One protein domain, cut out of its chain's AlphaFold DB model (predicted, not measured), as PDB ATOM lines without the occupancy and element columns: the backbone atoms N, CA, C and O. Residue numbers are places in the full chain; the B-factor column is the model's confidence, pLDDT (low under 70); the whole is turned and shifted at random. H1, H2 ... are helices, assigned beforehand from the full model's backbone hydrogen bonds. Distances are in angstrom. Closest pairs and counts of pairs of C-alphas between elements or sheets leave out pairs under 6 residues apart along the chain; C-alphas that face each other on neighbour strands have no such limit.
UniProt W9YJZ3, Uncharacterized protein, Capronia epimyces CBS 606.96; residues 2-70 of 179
ATOM      1  N   VAL A   2      85.713 167.657 139.367       29.78
ATOM      2  CA  VAL A   2      86.671 166.578 139.618       29.78
ATOM      3  C   VAL A   2      87.375 166.343 138.290       29.78
ATOM      4  O   VAL A   2      86.753 165.865 137.348       29.78
ATOM      5  N   TYR A   3      88.632 166.764 138.186       32.47
ATOM      6  CA  TYR A   3      89.448 166.488 137.009       32.47
ATOM      7  C   TYR A   3      89.710 164.978 136.954       32.47
ATOM      8  O   TYR A   3      90.477 164.439 137.750       32.47
ATOM      9  N   HIS A   4      89.031 164.278 136.047       33.62
ATOM     10  CA  HIS A   4      89.403 162.925 135.646       33.62
ATOM     11  C   HIS A   4      90.638 163.015 134.750       33.62
ATOM     12  O   HIS A   4      90.544 163.162 133.537       33.62
ATOM     13  N   LEU A   5      91.809 162.971 135.382       39.00
ATOM     14  CA  LEU A   5      93.089 162.767 134.714       39.00
ATOM     15  C   LEU A   5      93.227 161.277 134.383       39.00
ATOM     16  O   LEU A   5      93.845 160.505 135.121       39.00
ATOM     17  N   GLU A   6      92.601 160.859 133.284       38.91
ATOM     18  CA  GLU A   6      92.896 159.572 132.660       38.91
ATOM     19  C   GLU A   6      94.411 159.479 132.400       38.91
ATOM     20  O   GLU A   6      95.021 160.386 131.845       38.91
ATOM     21  N   GLY A   7      95.050 158.403 132.865       48.47
ATOM     22  CA  GLY A   7      96.464 158.121 132.565       48.47
ATOM     23  C   GLY A   7      97.506 158.499 133.629       48.47
ATOM     24  O   GLY A   7      98.573 157.886 133.633       48.47
ATOM     25  N   PHE A   8      97.218 159.367 134.608       53.88
ATOM     26  CA  PHE A   8      98.220 159.774 135.618       53.88
ATOM     27  C   PHE A   8      98.083 159.023 136.945       53.88
ATOM     28  O   PHE A   8      96.986 158.859 137.481       53.88
ATOM     29  N   VAL A   9      99.187 158.457 137.451       58.78
ATOM     30  CA  VAL A   9      99.225 157.833 138.784       58.78
ATOM     31  C   VAL A   9      99.233 158.965 139.811       58.78
ATOM     32  O   VAL A   9     100.289 159.447 140.202       58.78
ATOM     33  N   TYR A  10      98.049 159.440 140.198       61.16
ATOM     34  CA  TYR A  10      97.909 160.485 141.208       61.16
ATOM     35  C   TYR A  10      97.743 159.848 142.590       61.16
ATOM     36  O   TYR A  10      96.635 159.707 143.104       61.16
ATOM     37  N   GLU A  11      98.850 159.398 143.172       77.00
ATOM     38  CA  GLU A  11      98.887 158.956 144.564       77.00
ATOM     39  C   GLU A  11     100.068 159.628 145.261       77.00
ATOM     40  O   GLU A  11     101.218 159.466 144.849       77.00
ATOM     41  N   SER A  12      99.775 160.414 146.300       85.56
ATOM     42  CA  SER A  12     100.767 161.233 147.003       85.56
ATOM     43  C   SER A  12     101.928 160.399 147.538       85.56
ATOM     44  O   SER A  12     103.076 160.803 147.404       85.56
ATOM     45  N   THR A  13     101.642 159.206 148.059       90.94
ATOM     46  CA  THR A  13     102.647 158.277 148.592       90.94
ATOM     47  C   THR A  13     103.574 157.732 147.509       90.94
ATOM     48  O   THR A  13     104.759 157.536 147.755       90.94
ATOM     49  N   ALA A  14     103.071 157.509 146.292       92.00
ATOM     50  CA  ALA A  14     103.902 157.050 145.185       92.00
ATOM     51  C   ALA A  14     104.835 158.166 144.690       92.00
ATOM     52  O   ALA A  14     105.984 157.895 144.335       92.00
ATOM     53  N   TYR A  15     104.349 159.411 144.694       91.88
ATOM     54  CA  TYR A  15     105.140 160.590 144.345       91.88
ATOM     55  C   TYR A  15     106.176 160.938 145.421       91.88
ATOM     56  O   TYR A  15     107.286 161.347 145.095       91.88
ATOM     57  N   GLU A  16     105.860 160.718 146.696       93.75
ATOM     58  CA  GLU A  16     106.796 160.900 147.810       93.75
ATOM     59  C   GLU A  16     108.068 160.059 147.633       93.75
ATOM     60  O   GLU A  16     109.165 160.557 147.859       93.75
ATOM     61  N   VAL A  17     107.955 158.833 147.108       95.50
ATOM     62  CA  VAL A  17     109.122 157.999 146.762       95.50
ATOM     63  C   VAL A  17     110.011 158.667 145.704       95.50
ATOM     64  O   VAL A  17     111.235 158.597 145.803       95.50
ATOM     65  N   ILE A  18     109.418 159.346 144.714       94.25
ATOM     66  CA  ILE A  18     110.169 160.105 143.701       94.25
ATOM     67  C   ILE A  18     110.931 161.250 144.370       94.25
ATOM     68  O   ILE A  18     112.129 161.402 144.153       94.25
ATOM     69  N   VAL A  19     110.245 162.033 145.209       93.50
ATOM     70  CA  VAL A  19     110.845 163.169 145.920       93.50
ATOM     71  C   VAL A  19     111.980 162.700 146.828       93.50
ATOM     72  O   VAL A  19     113.073 163.251 146.754       93.50
ATOM     73  N   ASN A  20     111.766 161.656 147.625       94.50
ATOM     74  CA  ASN A  20     112.779 161.098 148.522       94.50
ATOM     75  C   ASN A  20     114.026 160.642 147.751       94.50
ATOM     76  O   ASN A  20     115.148 160.949 148.160       94.50
ATOM     77  N   CYS A  21     113.849 160.022 146.580       93.75
ATOM     78  CA  CYS A  21     114.965 159.646 145.717       93.75
ATOM     79  C   CYS A  21     115.797 160.857 145.261       93.75
ATOM     80  O   CYS A  21     117.024 160.768 145.228       93.75
ATOM     81  N   LEU A  22     115.169 162.004 144.963       90.81
ATOM     82  CA  LEU A  22     115.886 163.243 144.613       90.81
ATOM     83  C   LEU A  22     116.736 163.783 145.775       90.81
ATOM     84  O   LEU A  22     117.702 164.508 145.549       90.81
ATOM     85  N   TYR A  23     116.411 163.397 147.010       93.69
ATOM     86  CA  TYR A  23     117.200 163.670 148.213       93.69
ATOM     87  C   TYR A  23     118.107 162.492 148.617       93.69
ATOM     88  O   TYR A  23     118.542 162.416 149.765       93.69
ATOM     89  N   ASN A  24     118.436 161.596 147.678       92.62
ATOM     90  CA  ASN A  24     119.283 160.410 147.874       92.62
ATOM     91  C   ASN A  24     118.737 159.398 148.900       92.62
ATOM     92  O   ASN A  24     119.504 158.648 149.506       92.62
ATOM     93  N   GLN A  25     117.420 159.363 149.105       94.31
ATOM     94  CA  GLN A  25     116.757 158.365 149.942       94.31
ATOM     95  C   GLN A  25     116.086 157.320 149.049       94.31
ATOM     96  O   GLN A  25     115.056 157.581 148.426       94.31
ATOM     97  N   LEU A  26     116.694 156.136 148.969       93.06
ATOM     98  CA  LEU A  26     116.137 155.007 148.225       93.06
ATOM     99  C   LEU A  26     114.975 154.357 148.994       93.06
ATOM    100  O   LEU A  26     114.954 154.410 150.225       93.06
ATOM    101  N   PRO A  27     114.007 153.744 148.288       94.88
ATOM    102  CA  PRO A  27     112.909 153.038 148.931       94.88
ATOM    103  C   PRO A  27     113.408 151.821 149.717       94.88
ATOM    104  O   PRO A  27     114.317 151.114 149.284       94.88
ATOM    105  N   ASP A  28     112.754 151.551 150.843       94.75
ATOM    106  CA  ASP A  28     112.970 150.337 151.623       94.75
ATOM    107  C   ASP A  28     112.168 149.150 151.074       94.75
ATOM    108  O   ASP A  28     111.141 149.301 150.398       94.75
ATOM    109  N   ARG A  29     112.593 147.938 151.454       94.69
ATOM    110  CA  ARG A  29     111.837 146.707 151.206       94.69
ATOM    111  C   ARG A  29     110.420 146.840 151.783       94.69
ATOM    112  O   ARG A  29     110.281 147.030 152.996       94.69
ATOM    113  N   PRO A  30     109.357 146.658 150.980       95.88
ATOM    114  CA  PRO A  30     108.008 146.705 151.511       95.88
ATOM    115  C   PRO A  30     107.768 145.466 152.382       95.88
ATOM    116  O   PRO A  30     108.259 144.375 152.101       95.88
ATOM    117  N   THR A  31     106.998 145.627 153.451       95.94
ATOM    118  CA  THR A  31     106.594 144.538 154.359       95.94
ATOM    119  C   THR A  31     105.103 144.242 154.268       95.94
ATOM    120  O   THR A  31     104.604 143.294 154.868       95.94
ATOM    121  N   THR A  32     104.374 145.051 153.500       96.19
ATOM    122  CA  THR A  32     102.932 144.932 153.315       96.19
ATOM    123  C   THR A  32     102.553 145.016 151.842       96.19
ATOM    124  O   THR A  32     103.199 145.692 151.036       96.19
ATOM    125  N   ARG A  33     101.414 144.404 151.507       94.31
ATOM    126  CA  ARG A  33     100.812 144.480 150.172       94.31
ATOM    127  C   ARG A  33     100.573 145.919 149.716       94.31
ATOM    128  O   ARG A  33     100.773 146.229 148.545       94.31
ATOM    129  N   HIS A  34     100.150 146.789 150.635       94.94
ATOM    130  CA  HIS A  34      99.905 148.200 150.346       94.94
ATOM    131  C   HIS A  34     101.194 148.925 149.945       94.94
ATOM    132  O   HIS A  34     101.221 149.556 148.894       94.94
ATOM    133  N   GLN A  35     102.280 148.760 150.708       95.56
ATOM    134  CA  GLN A  35     103.582 149.338 150.357       95.56
ATOM    135  C   GLN A  35     104.095 148.803 149.016       95.56
ATOM    136  O   GLN A  35     104.567 149.582 148.197       95.56
ATOM    137  N   CYS A  36     103.934 147.503 148.742       96.12
ATOM    138  CA  CYS A  36     104.286 146.932 147.441       96.12
ATOM    139  C   CYS A  36     103.515 147.604 146.286       96.12
ATOM    140  O   CYS A  36     104.114 147.923 145.260       96.12
ATOM    141  N   LYS A  37     102.208 147.877 146.451       95.31
ATOM    142  CA  LYS A  37     101.419 148.630 145.453       95.31
ATOM    143  C   LYS A  37     101.932 150.059 145.281       95.31
ATOM    144  O   LYS A  37     102.002 150.531 144.148       95.31
ATOM    145  N   THR A  38     102.302 150.732 146.371       95.44
ATOM    146  CA  THR A  38     102.908 152.070 146.318       95.44
ATOM    147  C   THR A  38     104.202 152.047 145.510       95.44
ATOM    148  O   THR A  38     104.335 152.835 144.580       95.44
ATOM    149  N   LEU A  39     105.109 151.100 145.771       96.56
ATOM    150  CA  LEU A  39     106.367 150.985 145.023       96.56
ATOM    151  C   LEU A  39     106.143 150.668 143.537       96.56
ATOM    152  O   LEU A  39     106.818 151.233 142.679       96.56
ATOM    153  N   LEU A  40     105.163 149.824 143.207       95.81
ATOM    154  CA  LEU A  40     104.814 149.533 141.814       95.81
ATOM    155  C   LEU A  40     104.283 150.775 141.078       95.81
ATOM    156  O   LEU A  40     104.605 151.016 139.915       95.81
ATOM    157  N   LYS A  41     103.498 151.604 141.766       94.94
ATOM    158  CA  LYS A  41     103.035 152.897 141.254       94.94
ATOM    159  C   LYS A  41     104.179 153.895 141.092       94.94
ATOM    160  O   LYS A  41     104.260 154.552 140.054       94.94
ATOM    161  N   SER A  42     105.094 153.959 142.060       95.25
ATOM    162  CA  SER A  42     106.327 154.744 141.958       95.25
ATOM    163  C   SER A  42     107.194 154.290 140.790       95.25
ATOM    164  O   SER A  42     107.813 155.130 140.152       95.25
ATOM    165  N   TYR A  43     107.192 153.000 140.440       95.25
ATOM    166  CA  TYR A  43     107.940 152.495 139.286       95.25
ATOM    167  C   TYR A  43     107.412 153.060 137.964       95.25
ATOM    168  O   TYR A  43     108.194 153.487 137.118       95.25
ATOM    169  N   VAL A  44     106.087 153.149 137.804       92.81
ATOM    170  CA  VAL A  44     105.475 153.799 136.631       92.81
ATOM    171  C   VAL A  44     105.868 155.279 136.547       92.81
ATOM    172  O   VAL A  44     106.192 155.765 135.465       92.81
ATOM    173  N   LEU A  45     105.898 155.988 137.680       91.56
ATOM    174  CA  LEU A  45     106.368 157.376 137.732       91.56
ATOM    175  C   LEU A  45     107.869 157.482 137.416       91.56
ATOM    176  O   LEU A  45     108.269 158.349 136.645       91.56
ATOM    177  N   ALA A  46     108.700 156.584 137.945       92.00
ATOM    178  CA  ALA A  46     110.137 156.548 137.678       92.00
ATOM    179  C   ALA A  46     110.446 156.259 136.199       92.00
ATOM    180  O   ALA A  46     111.394 156.822 135.655       92.00
ATOM    181  N   LEU A  47     109.625 155.442 135.527       90.06
ATOM    182  CA  LEU A  47     109.665 155.264 134.073       90.06
ATOM    183  C   LEU A  47     109.319 156.561 133.335       90.06
ATOM    184  O   LEU A  47     110.053 156.974 132.442       90.06
ATOM    185  N   GLN A  48     108.225 157.219 133.725       87.56
ATOM    186  CA  GLN A  48     107.775 158.468 133.104       87.56
ATOM    187  C   GLN A  48     108.815 159.591 133.240       87.56
ATOM    188  O   GLN A  48     109.079 160.306 132.277       87.56
ATOM    189  N   TYR A  49     109.436 159.717 134.415       87.75
ATOM    190  CA  TYR A  49     110.486 160.702 134.685       87.75
ATOM    191  C   TYR A  49     111.892 160.240 134.288       87.75
ATOM    192  O   TYR A  49     112.837 161.012 134.424       87.75
ATOM    193  N   ARG A  50     112.037 159.009 133.785       87.81
ATOM    194  CA  ARG A  50     113.315 158.418 133.352       87.81
ATOM    195  C   ARG A  50     114.393 158.400 134.448       87.81
ATOM    196  O   ARG A  50     115.562 158.641 134.177       87.81
ATOM    197  N   ILE A  51     114.001 158.090 135.683       90.00
ATOM    198  CA  ILE A  51     114.915 157.972 136.831       90.00
ATOM    199  C   ILE A  51     115.386 156.514 136.925       90.00
ATOM    200  O   ILE A  51     114.743 155.696 137.582       90.00
ATOM    201  N   THR A  52     116.461 156.170 136.214       90.81
ATOM    202  CA  THR A  52     116.955 154.785 136.053       90.81
ATOM    203  C   THR A  52     117.363 154.142 137.377       90.81
ATOM    204  O   THR A  52     116.879 153.059 137.695       90.81
ATOM    205  N   ASP A  53     118.138 154.844 138.205       90.56
ATOM    206  CA  ASP A  53     118.568 154.342 139.520       90.56
ATOM    207  C   ASP A  53     117.377 153.968 140.417       90.56
ATOM    208  O   ASP A  53     117.397 152.965 141.134       90.56
ATOM    209  N   LEU A  54     116.295 154.750 140.344       93.81
ATOM    210  CA  LEU A  54     115.081 154.473 141.101       93.81
ATOM    211  C   LEU A  54     114.307 153.286 140.526       93.81
ATOM    212  O   LEU A  54     113.754 152.496 141.286       93.81
ATOM    213  N   GLN A  55     114.264 153.135 139.201       93.81
ATOM    214  CA  GLN A  55     113.665 151.958 138.574       93.81
ATOM    215  C   GLN A  55     114.366 150.674 139.043       93.81
ATOM    216  O   GLN A  55     113.680 149.734 139.449       93.81
ATOM    217  N   ASP A  56     115.700 150.660 139.069       92.69
ATOM    218  CA  ASP A  56     116.500 149.531 139.555       92.69
ATOM    219  C   ASP A  56     116.255 149.237 141.038       92.69
ATOM    220  O   ASP A  56     116.000 148.088 141.418       92.69
ATOM    221  N   ALA A  57     116.273 150.276 141.879       94.75
ATOM    222  CA  ALA A  57     116.012 150.141 143.308       94.75
ATOM    223  C   ALA A  57     114.607 149.580 143.586       94.75
ATOM    224  O   ALA A  57     114.434 148.708 144.439       94.75
ATOM    225  N   LEU A  58     113.597 150.037 142.839       96.50
ATOM    226  CA  LEU A  58     112.218 149.569 142.976       96.50
ATOM    227  C   LEU A  58     112.053 148.115 142.532       96.50
ATOM    228  O   LEU A  58     111.362 147.355 143.211       96.50
ATOM    229  N   VAL A  59     112.696 147.704 141.433       95.88
ATOM    230  CA  VAL A  59     112.721 146.294 141.017       95.88
ATOM    231  C   VAL A  59     113.320 145.433 142.125       95.88
ATOM    232  O   VAL A  59     112.722 144.423 142.496       95.88
ATOM    233  N   ASP A  60     114.446 145.839 142.714       94.94
ATOM    234  CA  ASP A  60     115.066 145.063 143.788       94.94
ATOM    235  C   ASP A  60     114.196 145.001 145.056       94.94
ATOM    236  O   ASP A  60     114.023 143.928 145.631       94.94
ATOM    237  N   CYS A  61     113.547 146.102 145.443       95.94
ATOM    238  CA  CYS A  61     112.618 146.119 146.576       95.94
ATOM    239  C   CYS A  61     111.454 145.131 146.395       95.94
ATOM    240  O   CYS A  61     111.116 144.390 147.321       95.94
ATOM    241  N   ILE A  62     110.853 145.078 145.201       96.75
ATOM    242  CA  ILE A  62     109.744 144.156 144.912       96.75
ATOM    243  C   ILE A  62     110.247 142.707 144.795       96.75
ATOM    244  O   ILE A  62     109.560 141.779 145.225       96.75
ATOM    245  N   ARG A  63     111.474 142.486 144.305       95.62
ATOM    246  CA  ARG A  63     112.139 141.172 144.374       95.62
ATOM    247  C   ARG A  63     112.288 140.685 145.800       95.62
ATOM    248  O   ARG A  63     111.913 139.560 146.107       95.62
ATOM    249  N   GLN A  64     112.782 141.541 146.686       95.31
ATOM    250  CA  GLN A  64     112.935 141.202 148.095       95.31
ATOM    251  C   GLN A  64     111.590 140.926 148.784       95.31
ATOM    252  O   GLN A  64     111.532 140.044 149.636       95.31
ATOM    253  N   TYR A  65     110.519 141.629 148.405       96.62
ATOM    254  CA  TYR A  65     109.162 141.353 148.886       96.62
ATOM    255  C   TYR A  65     108.685 139.954 148.486       96.62
ATOM    256  O   TYR A  65     108.233 139.192 149.338       96.62
ATOM    257  N   HIS A  66     108.851 139.560 147.220       96.31
ATOM    258  CA  HIS A  66     108.378 138.249 146.762       96.31
ATOM    259  C   HIS A  66     109.191 137.050 147.280       96.31
ATOM    260  O   HIS A  66     108.814 135.906 147.055       96.31
ATOM    261  N   ARG A  67     110.266 137.281 148.047       94.88
ATOM    262  CA  ARG A  67     110.928 136.208 148.812       94.88
ATOM    263  C   ARG A  67     110.058 135.676 149.948       94.88
ATOM    264  O   ARG A  67     110.225 134.535 150.362       94.88
ATOM    265  N   GLU A  68     109.182 136.520 150.487       94.75
ATOM    266  CA  GLU A  68     108.328 136.200 151.638       94.75
ATOM    267  C   GLU A  68     106.843 136.118 151.257       94.75
ATOM    268  O   GLU A  68     106.057 135.489 151.965       94.75
ATOM    269  N   PHE A  69     106.453 136.732 150.138       94.88
ATOM    270  CA  PHE A  69     105.064 136.849 149.704       94.88
ATOM    271  C   PHE A  69     104.888 136.362 148.263       94.88
ATOM    272  O   PHE A  69     105.716 136.634 147.405       94.88
ATOM    273  N   THR A  70     103.776 135.694 147.968       93.31
ATOM    274  CA  THR A  70     103.443 135.266 146.599       93.31
ATOM    275  C   THR A  70     103.094 136.455 145.709       93.31
ATOM    276  O   THR A  70     102.462 137.414 146.171       93.31
TER     277      THR A  70
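What this domain is: This is residues 2 to 70 of the 179 residues of an uncharacterized protein of Capronia epimyces CBS 606.96 (UniProt W9YJZ3). Two helices, H2 and H3, fold back side by side as a helical hairpin, and a shorter helix, H1, packs steeply across H2, with its far end coming near H3. Residues 2 to 7 stick out as a free tail and add to the length. The printed part has 69 residues with three named helices, in the order H1, H2, H3, and no named strand; the class is all helix. The whole is compact, with a radius of gyration of the C-alphas of 12.2 A, and only just elongated, spanning 39 by 26 by 16 A.

How they stand to each other: The longest helix is H2, residues 33 to 48. It forms a hairpin with H3, residues 52 to 66: they touch, closest at the C-alphas of Tyr 43 and Gln 55, 5.8 A apart, and run opposite ways at a shallow tilt of 22 degrees. H1, residues 12 to 22, touches H2, closest at the C-alphas of Ala 14 and Ser 42, 4.6 A apart. These two run the same way at a steep tilt of 58 degrees. H1 and H3 are close but not clearly touching; their closest C-alphas, those of Cys 21 and Leu 54, are 6.9 A apart. In H2 and H3 every O i to N i+4 pair is within hydrogen-bond range; in H1, 5 of 7 are.

Where its parts are: H2 measures 23.1 A from C-alpha 33 to C-alpha 48 at (107.775, 158.468, 133.104). H3 measures 21.5 A and ends at C-alpha 66 at (108.378, 138.249, 146.762). H1 measures 15.4 A and begins at C-alpha 12 at (100.767, 161.233, 147.003).

The domain as a whole: The two C-alphas farthest apart, those of Val 2 and Arg 67, are 39.9 A apart. The printed part has no cut. The link from H2 to H3 is tight, with 3 residues, and that from H1 to H2 is short, with 10. The mean pLDDT of the printed part is 87.0, and residues 2 to 10 are under 70.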